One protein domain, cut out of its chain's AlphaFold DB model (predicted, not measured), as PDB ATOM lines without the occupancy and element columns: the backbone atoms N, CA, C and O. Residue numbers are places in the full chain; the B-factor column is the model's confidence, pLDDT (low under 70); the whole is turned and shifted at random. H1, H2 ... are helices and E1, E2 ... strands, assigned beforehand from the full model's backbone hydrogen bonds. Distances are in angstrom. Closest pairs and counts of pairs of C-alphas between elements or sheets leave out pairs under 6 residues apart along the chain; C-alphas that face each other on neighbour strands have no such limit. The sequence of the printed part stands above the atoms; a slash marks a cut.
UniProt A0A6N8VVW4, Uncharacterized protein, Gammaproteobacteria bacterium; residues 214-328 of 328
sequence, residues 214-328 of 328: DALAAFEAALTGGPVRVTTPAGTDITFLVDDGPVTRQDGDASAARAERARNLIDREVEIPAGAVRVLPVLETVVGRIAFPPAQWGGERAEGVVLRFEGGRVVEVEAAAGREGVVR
ATOM      1  N   ASP A 214     232.190 265.091 259.701       97.81
ATOM      2  CA  ASP A 214     233.014 266.038 258.943       97.81
ATOM      3  C   ASP A 214     234.500 265.929 259.316       97.81
ATOM      4  O   ASP A 214     235.368 265.872 258.438       97.81
ATOM      5  N   ALA A 215     234.813 265.840 260.613       97.69
ATOM      6  CA  ALA A 215     236.183 265.675 261.092       97.69
ATOM      7  C   ALA A 215     236.805 264.353 260.609       97.69
ATOM      8  O   ALA A 215     237.954 264.333 260.161       97.69
ATOM      9  N   LEU A 216     236.044 263.255 260.644       96.19
ATOM     10  CA  LEU A 216     236.503 261.947 260.175       96.19
ATOM     11  C   LEU A 216     236.683 261.922 258.650       96.19
ATOM     12  O   LEU A 216     237.633 261.312 258.164       96.19
ATOM     13  N   ALA A 217     235.825 262.609 257.890       94.19
ATOM     14  CA  ALA A 217     235.985 262.757 256.443       94.19
ATOM     15  C   ALA A 217     237.236 263.581 256.087       94.19
ATOM     16  O   ALA A 217     237.995 263.209 255.188       94.19
ATOM     17  N   ALA A 218     237.503 264.666 256.821       94.31
ATOM     18  CA  ALA A 218     238.730 265.442 256.659       94.31
ATOM     19  C   ALA A 218     239.981 264.618 257.012       94.31
ATOM     20  O   ALA A 218     240.993 264.699 256.312       94.31
ATOM     21  N   PHE A 219     239.907 263.792 258.061       93.62
ATOM     22  CA  PHE A 219     240.988 262.886 258.444       93.62
ATOM     23  C   PHE A 219     241.255 261.823 257.368       93.62
ATOM     24  O   PHE A 219     242.407 261.625 256.989       93.62
ATOM     25  N   GLU A 220     240.216 261.194 256.810       92.69
ATOM     26  CA  GLU A 220     240.335 260.256 255.681       92.69
ATOM     27  C   GLU A 220     240.999 260.911 254.452       92.69
ATOM     28  O   GLU A 220     241.922 260.341 253.859       92.69
ATOM     29  N   ALA A 221     240.595 262.135 254.100       91.31
ATOM     30  CA  ALA A 221     241.202 262.878 252.997       91.31
ATOM     31  C   ALA A 221     242.691 263.191 253.244       91.31
ATOM     32  O   ALA A 221     243.502 263.129 252.321       91.31
ATOM     33  N   ALA A 222     243.072 263.496 254.489       90.94
ATOM     34  CA  ALA A 222     244.470 263.713 254.856       90.94
ATOM     35  C   ALA A 222     245.290 262.411 254.821       90.94
ATOM     36  O   ALA A 222     246.417 262.415 254.325       90.94
ATOM     37  N   LEU A 223     244.723 261.298 255.306       90.62
ATOM     38  CA  LEU A 223     245.370 259.981 255.314       90.62
ATOM     39  C   LEU A 223     245.721 259.491 253.907       90.62
ATOM     40  O   LEU A 223     246.798 258.940 253.697       90.62
ATOM     41  N   THR A 224     244.818 259.693 252.949       86.62
ATOM     42  CA  THR A 224     244.972 259.229 251.558       86.62
ATOM     43  C   THR A 224     245.820 260.175 250.694       86.62
ATOM     44  O   THR A 224     246.162 259.848 249.559       86.62
ATOM     45  N   GLY A 225     246.195 261.348 251.220       84.38
ATOM     46  CA  GLY A 225     246.912 262.396 250.485       84.38
ATOM     47  C   GLY A 225     248.440 262.255 250.436       84.38
ATOM     48  O   GLY A 225     249.089 262.998 249.696       84.38
ATOM     49  N   GLY A 226     249.045 261.345 251.207       88.62
ATOM     50  CA  GLY A 226     250.501 261.177 251.234       88.62
ATOM     51  C   GLY A 226     251.017 260.246 252.336       88.62
ATOM     52  O   GLY A 226     250.237 259.532 252.962       88.62
ATOM     53  N   PRO A 227     252.343 260.227 252.582       94.50
ATOM     54  CA  PRO A 227     252.936 259.430 253.652       94.50
ATOM     55  C   PRO A 227     252.407 259.840 255.026       94.50
ATOM     56  O   PRO A 227     252.518 260.999 255.429       94.50
ATOM     57  N   VAL A 228     251.901 258.862 255.769       95.62
ATOM     58  CA  VAL A 228     251.528 259.011 257.173       95.62
ATOM     59  C   VAL A 228     252.753 258.698 258.015       95.62
ATOM     60  O   VAL A 228     253.345 257.631 257.865       95.62
ATOM     61  N   ARG A 229     253.125 259.610 258.916       97.00
ATOM     62  CA  ARG A 229     254.185 259.391 259.904       97.00
ATOM     63  C   ARG A 229     253.625 259.537 261.311       97.00
ATOM     64  O   ARG A 229     253.093 260.587 261.658       97.00
ATOM     65  N   VAL A 230     253.787 258.496 262.121       96.12
ATOM     66  CA  VAL A 230     253.370 258.478 263.527       96.12
ATOM     67  C   VAL A 230     254.612 258.508 264.403       96.12
ATOM     68  O   VAL A 230     255.466 257.629 264.292       96.12
ATOM     69  N   THR A 231     254.700 259.504 265.286       97.62
ATOM     70  CA  THR A 231     255.806 259.649 266.240       97.62
ATOM     71  C   THR A 231     255.303 259.750 267.674       97.62
ATOM     72  O   THR A 231     254.324 260.450 267.920       97.62
ATOM     73  N   THR A 232     255.999 259.136 268.632       96.62
ATOM     74  CA  THR A 232     255.729 259.320 270.069       96.62
ATOM     75  C   THR A 232     257.018 259.606 270.846       96.62
ATOM     76  O   THR A 232     258.088 259.140 270.447       96.62
ATOM     77  N   PRO A 233     256.951 260.307 271.998       95.75
ATOM     78  CA  PRO A 233     258.108 260.472 272.883       95.75
ATOM     79  C   PRO A 233     258.698 259.143 273.375       95.75
ATOM     80  O   PRO A 233     259.894 259.061 273.634       95.75
ATOM     81  N   ALA A 234     257.870 258.096 273.467       90.69
ATOM     82  CA  ALA A 234     258.288 256.749 273.851       90.69
ATOM     83  C   ALA A 234     259.128 256.038 272.772       90.69
ATOM     84  O   ALA A 234     259.682 254.975 273.036       90.69
ATOM     85  N   GLY A 235     259.253 256.618 271.573       95.44
ATOM     86  CA  GLY A 235     260.166 256.148 270.536       95.44
ATOM     87  C   GLY A 235     259.498 255.547 269.303       95.44
ATOM     88  O   GLY A 235     260.226 255.160 268.390       95.44
ATOM     89  N   THR A 236     258.164 255.507 269.220       98.38
ATOM     90  CA  THR A 236     257.487 255.188 267.952       98.38
ATOM     91  C   THR A 236     257.899 256.216 266.907       98.38
ATOM     92  O   THR A 236     257.879 257.416 267.174       98.38
ATOM     93  N   ASP A 237     258.305 255.736 265.739       98.44
ATOM     94  CA  ASP A 237     258.579 256.521 264.538       98.44
ATOM     95  C   ASP A 237     258.382 255.584 263.349       98.44
ATOM     96  O   ASP A 237     259.277 254.816 262.986       98.44
ATOM     97  N   ILE A 238     257.164 255.564 262.821       98.38
ATOM     98  CA  ILE A 238     256.757 254.669 261.741       98.38
ATOM     99  C   ILE A 238     256.121 255.475 260.620       98.38
ATOM    100  O   ILE A 238     255.351 256.402 260.869       98.38
ATOM    101  N   THR A 239     256.470 255.125 259.386       98.19
ATOM    102  CA  THR A 239     255.936 255.735 258.171       98.19
ATOM    103  C   THR A 239     255.291 254.671 257.298       98.19
ATOM    104  O   THR A 239     255.810 253.561 257.184       98.19
ATOM    105  N   PHE A 240     254.161 255.007 256.684       97.25
ATOM    106  CA  PHE A 240     253.460 254.151 255.733       97.25
ATOM    107  C   PHE A 240     252.606 254.986 254.776       97.25
ATOM    108  O   PHE A 240     252.342 256.163 255.020       97.25
ATOM    109  N   LEU A 241     252.177 254.371 253.680       95.88
ATOM    110  CA  LEU A 241     251.166 254.911 252.779       95.88
ATOM    111  C   LEU A 241     249.823 254.225 253.018       95.88
ATOM    112  O   LEU A 241     249.763 253.074 253.453       95.88
ATOM    113  N   VAL A 242     248.759 254.945 252.695       94.06
ATOM    114  CA  VAL A 242     247.391 254.439 252.593       94.06
ATOM    115  C   VAL A 242     246.995 254.540 251.122       94.06
ATOM    116  O   VAL A 242     247.248 255.569 250.496       94.06
ATOM    117  N   ASP A 243     246.447 253.466 250.559       89.44
ATOM    118  CA  ASP A 243     245.939 253.446 249.184       89.44
ATOM    119  C   ASP A 243     244.460 253.876 249.120       89.44
ATOM    120  O   ASP A 243     243.920 254.472 250.050       89.44
ATOM    121  N   ASP A 244     243.794 253.604 247.999       85.25
ATOM    122  CA  ASP A 244     242.363 253.850 247.799       85.25
ATOM    123  C   ASP A 244     241.458 252.777 248.443       85.25
ATOM    124  O   ASP A 244     240.238 252.750 248.219       85.25
ATOM    125  N   GLY A 245     242.035 251.908 249.278       86.06
ATOM    126  CA  GLY A 245     241.340 250.901 250.060       86.06
ATOM    127  C   GLY A 245     240.284 251.471 251.020       86.06
ATOM    128  O   GLY A 245     240.096 252.685 251.161       86.06
ATOM    129  N   PRO A 246     239.502 250.590 251.666       88.12
ATOM    130  CA  PRO A 246     238.465 251.009 252.592       88.12
ATOM    131  C   PRO A 246     239.042 251.647 253.856       88.12
ATOM    132  O   PRO A 246     239.710 250.982 254.647       88.12
ATOM    133  N   VAL A 247     238.721 252.925 254.058       91.19
ATOM    134  CA  VAL A 247     238.860 253.616 255.340       91.19
ATOM    135  C   VAL A 247     237.527 253.524 256.057       91.19
ATOM    136  O   VAL A 247     236.512 254.029 255.577       91.19
ATOM    137  N   THR A 248     237.525 252.865 257.208       92.38
ATOM    138  CA  THR A 248     236.318 252.750 258.014       92.38
ATOM    139  C   THR A 248     236.236 253.901 258.993       92.38
ATOM    140  O   THR A 248     237.088 254.034 259.873       92.38
ATOM    141  N   ARG A 249     235.183 254.705 258.844       93.25
ATOM    142  CA  ARG A 249     234.819 255.802 259.742       93.25
ATOM    143  C   ARG A 249     233.677 255.355 260.643       93.25
ATOM    144  O   ARG A 249     232.619 254.977 260.142       93.25
ATOM    145  N   GLN A 250     233.919 255.393 261.946       95.12
ATOM    146  CA  GLN A 250     232.911 255.206 262.982       95.12
ATOM    147  C   GLN A 250     232.394 256.587 263.369       95.12
ATOM    148  O   GLN A 250     232.853 257.182 264.339       95.12
ATOM    149  N   ASP A 251     231.508 257.130 262.541       96.31
ATOM    150  CA  ASP A 251     230.889 258.450 262.706       96.31
ATOM    151  C   ASP A 251     229.530 258.382 263.418       96.31
ATOM    152  O   ASP A 251     228.879 259.406 263.592       96.31
ATOM    153  N   GLY A 252     229.115 257.189 263.853       97.12
ATOM    154  CA  GLY A 252     227.846 256.953 264.537       97.12
ATOM    155  C   GLY A 252     226.635 256.828 263.609       97.12
ATOM    156  O   GLY A 252     225.539 256.597 264.107       97.12
ATOM    157  N   ASP A 253     226.795 256.935 262.286       98.00
ATOM    158  CA  ASP A 253     225.703 256.753 261.323       98.00
ATOM    159  C   ASP A 253     225.463 255.261 261.039       98.00
ATOM    160  O   ASP A 253     226.085 254.667 260.161       98.00
ATOM    161  N   ALA A 254     224.537 254.643 261.772       97.88
ATOM    162  CA  ALA A 254     224.123 253.256 261.574       97.88
ATOM    163  C   ALA A 254     222.913 253.130 260.623       97.88
ATOM    164  O   ALA A 254     222.151 252.169 260.739       97.88
ATOM    165  N   SER A 255     222.707 254.077 259.697       98.12
ATOM    166  CA  SER A 255     221.579 254.075 258.753       98.12
ATOM    167  C   SER A 255     221.716 253.052 257.620       98.12
ATOM    168  O   SER A 255     222.811 252.604 257.251       98.12
ATOM    169  N   ALA A 256     220.583 252.725 256.988       97.44
ATOM    170  CA  ALA A 256     220.555 251.921 255.765       97.44
ATOM    171  C   ALA A 256     221.377 252.578 254.642       97.44
ATOM    172  O   ALA A 256     222.187 251.919 253.991       97.44
ATOM    173  N   ALA A 257     221.237 253.898 254.470       96.31
ATOM    174  CA  ALA A 257     221.933 254.662 253.439       96.31
ATOM    175  C   ALA A 257     223.463 254.616 253.602       96.31
ATOM    176  O   ALA A 257     224.204 254.568 252.613       96.31
ATOM    177  N   ARG A 258     223.966 254.619 254.844       95.19
ATOM    178  CA  ARG A 258     225.393 254.418 255.130       95.19
ATOM    179  C   ARG A 258     225.836 252.989 254.847       95.19
ATOM    180  O   ARG A 258     226.908 252.800 254.260       95.19
ATOM    181  N   ALA A 259     225.025 252.003 255.220       96.12
ATOM    182  CA  ALA A 259     225.311 250.595 254.972       96.12
ATOM    183  C   ALA A 259     225.342 250.270 253.466       96.12
ATOM    184  O   ALA A 259     226.202 249.514 253.019       96.12
ATOM    185  N   GLU A 260     224.489 250.855 252.630       95.25
ATOM    186  CA  GLU A 260     224.515 250.641 251.171       95.25
ATOM    187  C   GLU A 260     225.873 250.980 250.534       95.25
ATOM    188  O   GLU A 260     226.288 250.349 249.563       95.25
ATOM    189  N   ARG A 261     226.600 251.939 251.118       93.75
ATOM    190  CA  ARG A 261     227.925 252.383 250.658       93.75
ATOM    191  C   ARG A 261     229.092 251.636 251.314       93.75
ATOM    192  O   ARG A 261     230.245 251.905 250.982       93.75
ATOM    193  N   ALA A 262     228.819 250.736 252.257       94.12
ATOM    194  CA  ALA A 262     229.845 250.052 253.036       94.12
ATOM    195  C   ALA A 262     230.700 249.116 252.171       94.12
ATOM    196  O   ALA A 262     230.176 248.271 251.435       94.12
ATOM    197  N   ARG A 263     232.028 249.239 252.300       92.56
ATOM    198  CA  ARG A 263     233.006 248.456 251.527       92.56
ATOM    199  C   ARG A 263     233.515 247.226 252.274       92.56
ATOM    200  O   ARG A 263     234.057 246.315 251.653       92.56
ATOM    201  N   ASN A 264     233.351 247.188 253.592       92.44
ATOM    202  CA  ASN A 264     233.743 246.066 254.439       92.44
ATOM    203  C   ASN A 264     232.726 245.848 255.574       92.44
ATOM    204  O   ASN A 264     231.754 246.589 255.699       92.44
ATOM    205  N   LEU A 265     232.945 244.815 256.391       93.12
ATOM    206  CA  LEU A 265     232.099 244.516 257.550       93.12
ATOM    207  C   LEU A 265     232.040 245.672 258.556       93.12
ATOM    208  O   LEU A 265     230.963 245.984 259.045       93.12
ATOM    209  N   ILE A 266     233.176 246.305 258.850       92.12
ATOM    210  CA  ILE A 266     233.278 247.330 259.897       92.12
ATOM    211  C   ILE A 266     232.490 248.582 259.477       92.12
ATOM    212  O   ILE A 266     231.922 249.271 260.305       92.12
ATOM    213  N   ASP A 267     232.363 248.852 258.179       93.25
ATOM    214  CA  ASP A 267     231.483 249.901 257.656       93.25
ATOM    215  C   ASP A 267     229.983 249.603 257.829       93.25
ATOM    216  O   ASP A 267     229.168 250.504 257.627       93.25
ATOM    217  N   ARG A 268     229.615 248.349 258.125       96.31
ATOM    218  CA  ARG A 268     228.243 247.911 258.435       96.31
ATOM    219  C   ARG A 268     228.004 247.763 259.931       96.31
ATOM    220  O   ARG A 268     226.857 247.592 260.326       96.31
ATOM    221  N   GLU A 269     229.061 247.796 260.735       96.06
ATOM    222  CA  GLU A 269     228.997 247.721 262.187       96.06
ATOM    223  C   GLU A 269     229.473 249.037 262.792       96.06
ATOM    224  O   GLU A 269     230.665 249.341 262.826       96.06
ATOM    225  N   VAL A 270     228.511 249.825 263.254       96.75
ATOM    226  CA  VAL A 270     228.749 251.171 263.754       96.75
ATOM    227  C   VAL A 270     228.737 251.163 265.273       96.75
ATOM    228  O   VAL A 270     227.749 250.792 265.899       96.75
ATOM    229  N   GLU A 271     229.854 251.562 265.856       95.25
ATOM    230  CA  GLU A 271     230.123 251.632 267.282       95.25
ATOM    231  C   GLU A 271     229.554 252.925 267.871       95.25
ATOM    232  O   GLU A 271     229.740 254.016 267.328       95.25
ATOM    233  N   ILE A 272     228.886 252.788 269.014       96.38
ATOM    234  CA  ILE A 272     228.465 253.887 269.880       96.38
ATOM    235  C   ILE A 272     229.016 253.601 271.286       96.38
ATOM    236  O   ILE A 272     228.717 252.528 271.811       96.38
ATOM    237  N   PRO A 273     229.783 254.511 271.922       95.81
ATOM    238  CA  PRO A 273     230.249 255.809 271.416       95.81
ATOM    239  C   PRO A 273     231.101 255.723 270.137       95.81
ATOM    240  O   PRO A 273     231.849 254.769 269.939       95.81
ATOM    241  N   ALA A 274     230.979 256.740 269.282       95.69
ATOM    242  CA  ALA A 274     231.644 256.819 267.982       95.69
ATOM    243  C   ALA A 274     233.017 257.521 268.058       95.69
ATOM    244  O   ALA A 274     233.384 258.108 269.076       95.69
ATOM    245  N   GLY A 275     233.773 257.499 266.955       94.25
ATOM    246  CA  GLY A 275     234.972 258.328 266.760       94.25
ATOM    247  C   GLY A 275     236.221 257.599 266.262       94.25
ATOM    248  O   GLY A 275     237.251 258.232 266.031       94.25
ATOM    249  N   ALA A 276     236.164 256.281 266.072       92.25
ATOM    250  CA  ALA A 276     237.297 255.516 265.559       92.25
ATOM    251  C   ALA A 276     237.444 255.619 264.026       92.25
ATOM    252  O   ALA A 276     236.468 255.587 263.273       92.25
ATOM    253  N   VAL A 277     238.695 255.654 263.551       92.62
ATOM    254  CA  VAL A 277     239.051 255.437 262.139       92.62
ATOM    255  C   VAL A 277     239.963 254.229 262.044       92.62
ATOM    256  O   VAL A 277     240.906 254.089 262.825       92.62
ATOM    257  N   ARG A 278     239.694 253.350 261.079       92.06
ATOM    258  CA  ARG A 278     240.508 252.159 260.818       92.06
ATOM    259  C   ARG A 278     240.897 252.120 259.349       92.06
ATOM    260  O   ARG A 278     240.071 252.376 258.477       92.06
ATOM    261  N   VAL A 279     242.157 251.795 259.089       91.19
ATOM    262  CA  VAL A 279     242.728 251.740 257.743       91.19
ATOM    263  C   VAL A 279     243.737 250.605 257.650       91.19
ATOM    264  O   VAL A 279     244.398 250.272 258.635       91.19
ATOM    265  N   LEU A 280     243.857 250.015 256.465       90.75
ATOM    266  CA  LEU A 280     244.934 249.089 256.147       90.75
ATOM    267  C   LEU A 280     246.043 249.863 255.415       90.75
ATOM    268  O   LEU A 280     245.759 250.464 254.381       90.75
ATOM    269  N   PRO A 281     247.286 249.888 255.921       93.88
ATOM    270  CA  PRO A 281     248.384 250.508 255.190       93.88
ATOM    271  C   PRO A 281     248.787 249.660 253.976       93.88
ATOM    272  O   PRO A 281     248.655 248.434 253.993       93.88
ATOM    273  N   VAL A 282     249.391 250.298 252.967       94.81
ATOM    274  CA  VAL A 282     250.096 249.593 251.887       94.81
ATOM    275  C   VAL A 282     251.293 248.883 252.504       94.81
ATOM    276  O   VAL A 282     252.276 249.523 252.893       94.81
ATOM    277  N   LEU A 283     251.198 247.563 252.630       93.94
ATOM    278  CA  LEU A 283     252.069 246.769 253.494       93.94
ATOM    279  C   LEU A 283     253.556 246.981 253.183       93.94
ATOM    280  O   LEU A 283     254.352 247.215 254.088       93.94
ATOM    281  N   GLU A 284     253.930 246.998 251.906       96.69
ATOM    282  CA  GLU A 284     255.315 247.133 251.440       96.69
ATOM    283  C   GLU A 284     255.939 248.499 251.767       96.69
ATOM    284  O   GLU A 284     257.157 248.661 251.681       96.69
ATOM    285  N   THR A 285     255.125 249.481 252.151       97.12
ATOM    286  CA  THR A 285     255.560 250.853 252.455       97.12
ATOM    287  C   THR A 285     255.798 251.081 253.942       97.12
ATOM    288  O   THR A 285     256.387 252.092 254.319       97.12
ATOM    289  N   VAL A 286     255.354 250.148 254.788       98.06
ATOM    290  CA  VAL A 286     255.451 250.268 256.241       98.06
ATOM    291  C   VAL A 286     256.905 250.080 256.666       98.06
ATOM    292  O   VAL A 286     257.460 248.981 256.573       98.06
ATOM    293  N   VAL A 287     257.518 251.160 257.146       98.44
ATOM    294  CA  VAL A 287     258.917 251.199 257.584       98.44
ATOM    295  C   VAL A 287     259.040 252.035 258.851       98.44
ATOM    296  O   VAL A 287     258.449 253.108 258.963       98.44
ATOM    297  N   GLY A 288     259.846 251.568 259.801       98.38
ATOM    298  CA  GLY A 288     260.174 252.314 261.013       98.38
ATOM    299  C   GLY A 288     260.063 251.448 262.254       98.38
ATOM    300  O   GLY A 288     260.412 250.270 262.219       98.38
ATOM    301  N   ARG A 289     259.610 252.022 263.366       98.50
ATOM    302  CA  ARG A 289     259.506 251.311 264.641       98.50
ATOM    303  C   ARG A 289     258.289 251.726 265.452       98.50
ATOM    304  O   ARG A 289     257.875 252.883 265.411       98.50
ATOM    305  N   ILE A 290     257.772 250.791 266.239       98.19
ATOM    306  CA  ILE A 290     256.703 251.027 267.212       98.19
ATOM    307  C   ILE A 290     257.236 250.661 268.593       98.19
ATOM    308  O   ILE A 290     257.702 249.540 268.792       98.19
ATOM    309  N   ALA A 291     257.169 251.609 269.526       97.31
ATOM    310  CA  ALA A 291     257.452 251.381 270.934       97.31
ATOM    311  C   ALA A 291     256.141 251.108 271.678       97.31
ATOM    312  O   ALA A 291     255.190 251.888 271.570       97.31
ATOM    313  N   PHE A 292     256.098 250.014 272.431       95.00
ATOM    314  CA  PHE A 292     254.936 249.611 273.215       95.00
ATOM    315  C   PHE A 292     255.164 249.913 274.702       95.00
ATOM    316  O   PHE A 292     256.282 249.732 275.201       95.00
ATOM    317  N   PRO A 293     254.128 250.368 275.433       93.31
ATOM    318  CA  PRO A 293     254.202 250.447 276.887       93.31
ATOM    319  C   PRO A 293     254.351 249.038 277.496       93.31
ATOM    320  O   PRO A 293     254.082 248.047 276.811       93.31
ATOM    321  N   PRO A 294     254.759 248.928 278.776       93.81
ATOM    322  CA  PRO A 294     254.726 247.655 279.490       93.81
ATOM    323  C   PRO A 294     253.340 247.014 279.400       93.81
ATOM    324  O   PRO A 294     252.347 247.690 279.665       93.81
ATOM    325  N   ALA A 295     253.286 245.749 278.993       93.25
ATOM    326  CA  ALA A 295     252.039 245.018 278.776       93.25
ATOM    327  C   ALA A 295     252.277 243.503 278.825       93.25
ATOM    328  O   ALA A 295     253.427 243.047 278.822       93.25
ATOM    329  N   GLN A 296     251.205 242.714 278.820       92.75
ATOM    330  CA  GLN A 296     251.296 241.260 278.726       92.75
ATOM    331  C   GLN A 296     251.377 240.780 277.264       92.75
ATOM    332  O   GLN A 296     250.538 241.114 276.433       92.75
ATOM    333  N   TRP A 297     252.386 239.959 276.962       91.44
ATOM    334  CA  TRP A 297     252.664 239.364 275.652       91.44
ATOM    335  C   TRP A 297     252.889 237.863 275.810       91.44
ATOM    336  O   TRP A 297     253.718 237.442 276.613       91.44
ATOM    337  N   GLY A 298     252.145 237.028 275.081       89.25
ATOM    338  CA  GLY A 298     252.347 235.572 275.117       89.25
ATOM    339  C   GLY A 298     252.249 234.937 276.518       89.25
ATOM    340  O   GLY A 298     252.833 233.874 276.740       89.25
ATOM    341  N   GLY A 299     251.538 235.589 277.449       89.38
ATOM    342  CA  GLY A 299     251.404 235.198 278.858       89.38
ATOM    343  C   GLY A 299     252.443 235.805 279.813       89.38
ATOM    344  O   GLY A 299     252.324 235.626 281.022       89.38
ATOM    345  N   GLU A 300     253.420 236.563 279.319       91.69
ATOM    346  CA  GLU A 300     254.493 237.169 280.114       91.69
ATOM    347  C   GLU A 300     254.424 238.695 280.070       91.69
ATOM    348  O   GLU A 300     254.112 239.288 279.040       91.69
ATOM    349  N   ARG A 301     254.746 239.357 281.182       93.75
ATOM    350  CA  ARG A 301     254.908 240.812 281.184       93.75
ATOM    351  C   ARG A 301     256.179 241.173 280.415       93.75
ATOM    352  O   ARG A 301     257.270 240.760 280.808       93.75
ATOM    353  N   ALA A 302     256.041 241.971 279.360       95.75
ATOM    354  CA  ALA A 302     257.160 242.495 278.591       95.75
ATOM    355  C   ALA A 302     257.329 243.999 278.824       95.75
ATOM    356  O   ALA A 302     256.356 244.745 278.949       95.75
ATOM    357  N   GLU A 303     258.581 244.450 278.874       96.25
ATOM    358  CA  GLU A 303     258.934 245.845 279.147       96.25
ATOM    359  C   GLU A 303     259.928 246.367 278.114       96.25
ATOM    360  O   GLU A 303     260.792 245.628 277.635       96.25
ATOM    361  N   GLY A 304     259.820 247.657 277.781       95.25
ATOM    362  CA  GLY A 304     260.692 248.301 276.795       95.25
ATOM    363  C   GLY A 304     260.600 247.660 275.408       95.25
ATOM    364  O   GLY A 304     261.621 247.530 274.739       95.25
ATOM    365  N   VAL A 305     259.407 247.201 275.015       96.94
ATOM    366  CA  VAL A 305     259.203 246.500 273.746       96.94
ATOM    367  C   VAL A 305     259.260 247.490 272.588       96.94
ATOM    368  O   VAL A 305     258.485 248.446 272.539       96.94
ATOM    369  N   VAL A 306     260.150 247.234 271.630       97.88
ATOM    370  CA  VAL A 306     260.229 247.974 270.367       97.88
ATOM    371  C   VAL A 306     260.234 246.984 269.211       97.88
ATOM    372  O   VAL A 306     261.071 246.085 269.147       97.88
ATOM    373  N   LEU A 307     259.296 247.153 268.283       98.06
ATOM    374  CA  LEU A 307     259.218 246.368 267.054       98.06
ATOM    375  C   LEU A 307     259.698 247.219 265.884       98.06
ATOM    376  O   LEU A 307     259.187 248.322 265.679       98.06
ATOM    377  N   ARG A 308     260.651 246.707 265.100       98.44
ATOM    378  CA  ARG A 308     261.137 247.358 263.877       98.44
ATOM    379  C   ARG A 308     260.501 246.722 262.652       98.44
ATOM    380  O   ARG A 308     260.494 245.499 262.519       98.44
ATOM    381  N   PHE A 309     260.027 247.561 261.742       98.44
ATOM    382  CA  PHE A 309     259.321 247.170 260.534       98.44
ATOM    383  C   PHE A 309     260.105 247.543 259.276       98.44
ATOM    384  O   PHE A 309     260.599 248.666 259.150       98.44
ATOM    385  N   GLU A 310     260.155 246.609 258.327       98.06
ATOM    386  CA  GLU A 310     260.557 246.842 256.938       98.06
ATOM    387  C   GLU A 310     259.566 246.141 256.006       98.06
ATOM    388  O   GLU A 310     259.335 244.933 256.121       98.06
ATOM    389  N   GLY A 311     258.959 246.897 255.088       96.69
ATOM    390  CA  GLY A 311     257.965 246.369 254.153       96.69
ATOM    391  C   GLY A 311     256.818 245.639 254.853       96.69
ATOM    392  O   GLY A 311     256.425 244.554 254.418       96.69
ATOM    393  N   GLY A 312     256.365 246.181 255.990       95.19
ATOM    394  CA  GLY A 312     255.235 245.644 256.754       95.19
ATOM    395  C   GLY A 312     255.533 244.385 257.551       95.19
ATOM    396  O   GLY A 312     254.627 243.811 258.151       95.19
ATOM    397  N   ARG A 313     256.795 243.954 257.596       96.50
ATOM    398  CA  ARG A 313     257.227 242.803 258.387       96.50
ATOM    399  C   ARG A 313     258.038 243.266 259.578       96.50
ATOM    400  O   ARG A 313     258.908 244.121 259.433       96.50
ATOM    401  N   VAL A 314     257.790 242.648 260.729       97.19
ATOM    402  CA  VAL A 314     258.681 242.774 261.882       97.19
ATOM    403  C   VAL A 314     260.004 242.105 261.521       97.19
ATOM    404  O   VAL A 314     260.054 240.899 261.284       97.19
ATOM    405  N   VAL A 315     261.067 242.896 261.440       97.69
ATOM    406  CA  VAL A 315     262.429 242.430 261.133       97.69
ATOM    407  C   VAL A 315     263.317 242.389 262.370       97.69
ATOM    408  O   VAL A 315     264.356 241.735 262.365       97.69
ATOM    409  N   GLU A 316     262.905 243.069 263.438       97.81
ATOM    410  CA  GLU A 316     263.611 243.082 264.709       97.81
ATOM    411  C   GLU A 316     262.634 243.308 265.860       97.81
ATOM    412  O   GLU A 316     261.666 244.063 265.747       97.81
ATOM    413  N   VAL A 317     262.923 242.634 266.968       97.69
ATOM    414  CA  VAL A 317     262.220 242.764 268.242       97.69
ATOM    415  C   VAL A 317     263.263 243.137 269.278       97.69
ATOM    416  O   VAL A 317     264.275 242.445 269.400       97.69
ATOM    417  N   GLU A 318     263.017 244.194 270.032       96.94
ATOM    418  CA  GLU A 318     263.760 244.571 271.231       96.94
ATOM    419  C   GLU A 318     262.817 244.505 272.431       96.94
ATOM    420  O   GLU A 318     261.630 244.797 272.307       96.94
ATOM    421  N   ALA A 319     263.339 244.100 273.586       97.12
ATOM    422  CA  ALA A 319     262.638 244.163 274.862       97.12
ATOM    423  C   ALA A 319     263.675 244.177 275.990       97.12
ATOM    424  O   ALA A 319     264.660 243.434 275.932       97.12
ATOM    425  N   ALA A 320     263.452 244.998 277.013       96.56
ATOM    426  CA  ALA A 320     264.270 245.017 278.224       96.56
ATOM    427  C   ALA A 320     263.971 243.804 279.126       96.56
ATOM    428  O   ALA A 320     264.870 243.288 279.787       96.56
ATOM    429  N   ALA A 321     262.721 243.333 279.117       96.25
ATOM    430  CA  ALA A 321     262.258 242.131 279.808       96.25
ATOM    431  C   ALA A 321     261.105 241.467 279.032       96.25
ATOM    432  O   ALA A 321     260.444 242.128 278.232       96.25
ATOM    433  N   GLY A 322     260.867 240.168 279.255       94.75
ATOM    434  CA  GLY A 322     259.730 239.435 278.667       94.75
ATOM    435  C   GLY A 322     259.802 239.228 277.149       94.75
ATOM    436  O   GLY A 322     258.777 239.062 276.496       94.75
ATOM    437  N   ARG A 323     261.009 239.248 276.561       95.44
ATOM    438  CA  ARG A 323     261.212 239.107 275.106       95.44
ATOM    439  C   ARG A 323     260.611 237.817 274.544       95.44
ATOM    440  O   ARG A 323     260.096 237.838 273.430       95.44
ATOM    441  N   GLU A 324     260.709 236.707 275.276       94.62
ATOM    442  CA  GLU A 324     260.208 235.400 274.828       94.62
ATOM    443  C   GLU A 324     258.697 235.426 274.573       94.62
ATOM    444  O   GLU A 324     258.250 234.911 273.551       94.62
ATOM    445  N   GLY A 325     257.930 236.115 275.425       92.44
ATOM    446  CA  GLY A 325     256.498 236.347 275.220       92.44
ATOM    447  C   GLY A 325     256.155 237.156 273.962       92.44
ATOM    448  O   GLY A 325     255.103 236.934 273.372       92.44
ATOM    449  N   VAL A 326     257.041 238.056 273.515       92.56
ATOM    450  CA  VAL A 326     256.829 238.900 272.318       92.56
ATOM    451  C   VAL A 326     257.082 238.135 271.013       92.56
ATOM    452  O   VAL A 326     256.479 238.445 269.991       92.56
ATOM    453  N   VAL A 327     257.998 237.162 271.023       91.88
ATOM    454  CA  VAL A 327     258.423 236.428 269.811       91.88
ATOM    455  C   VAL A 327     257.707 235.090 269.601       91.88
ATOM    456  O   VAL A 327     257.978 234.425 268.600       91.88
ATOM    457  N   ARG A 328     256.867 234.671 270.552       84.19
ATOM    458  CA  ARG A 328     256.070 233.437 270.488       84.19
ATOM    459  C   ARG A 328     254.895 233.589 269.524       84.19
ATOM    460  O   ARG A 328     254.661 232.615 268.775       84.19
TER     461      ARG A 328
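AT A GLANCE: This is residues 214 to 328 of the 328 residues of an uncharacterized protein of Gammaproteobacteria bacterium (UniProt A0A6N8VVW4). The model has two lobes joined by long links: at one end an antiparallel sheet of five strands, E1, E2, E4, E7 and E8, and at the other a loose lobe, mostly of loops, that holds the short helix H2 and the strand E3. Where E4 ends and E7 begins, the chain turns off the sheet into the small hairpin E5 and E6, and the last helix, H3, packs on that hairpin; H1, the longest helix, leads into the edge strand E1. The 115 printed residues have three named helices and eight named strands, in the order H1, E1, E2, H2, E3, E4, E5, E6, E7, E8, H3, and the sheet's order is E1, E2, E4, E7, E8. The class is mixed, helices and strands, with under half of the residues in named elements, 56 of 115. The whole is loose, with a radius of gyration of the C-alphas of 17.0 A, and elongated, spanning 50 by 30 by 24 A.

IN THESE COORDINATES: The sheet is made of E1, residues 228 to 231, 10.0 A from first to last C-alpha; E2, residues 237 to 240, 10.5 A; E4, residues 287 to 292, 16.2 A; E7, residues 305 to 310, 16.9 A; and E8, residues 313 to 318, 14.5 A. C-alpha 287, where E4 begins, is at (258.917, 251.199, 257.584). The small sheet has E5, residues 295 to 297, and E6, residues 300 to 302. H1, residues 214 to 223, is 14.2 A long and begins with C-alpha 214 at (233.014, 266.038, 258.943). H2, residues 256 to 260, begins with C-alpha 256 at (220.555, 251.921, 255.765). E3 is residues 269 to 272, and H3, residues 323 to 327, ends with C-alpha 327 at (258.423, 236.428, 269.811).

HOW THE PARTS SIT: E4 and E7, inner strands, are antiparallel at 166 degrees, with N 290 and O 307 2.9 A apart, within hydrogen-bond range. On one side of E4 is E2, antiparallel at 133 degrees, with N 289 and O 237 2.8 A apart. The edge strand E1 forms a hairpin with E2 at 169 degrees, with N 228 and O 240 2.8 A apart. The other edge strand, E8, forms a hairpin with E7 at 151 degrees, with N 308 and O 316 2.9 A apart. E6 runs on into E7 across a break of 2 residues, at 74 degrees. E5 and E6 form a hairpin, antiparallel at 126 degrees, with N 297 and O 300 2.8 A apart. E4 and E5 meet only through their link. H3 only grazes the five-stranded sheet, with residues 323 to 327. H3 and E6 have 6 pairs of C-alphas within 8 A, the closest those of Glu 300 and Gly 325, 5.4 A apart. H1 and H2 are not on that sheet. H2 and E3 are apart, and E3 pairs with no named strand. Residues 248 to 249 pair with residues 277 to 278, antiparallel. In H1, H2 and H3 every O i to N i+4 pair is within hydrogen-bond range.

THE WHOLE: The two C-alphas farthest apart are those of Ala 257 and Ala 320, at 50.0 A. The printed part has no cut, and it ends at residue 328, the chain's last. The long links are E2 to H2, with 15 residues, and E3 to E4, with 14. The mean pLDDT of the printed part is 94.6, and no printed residue is under 70.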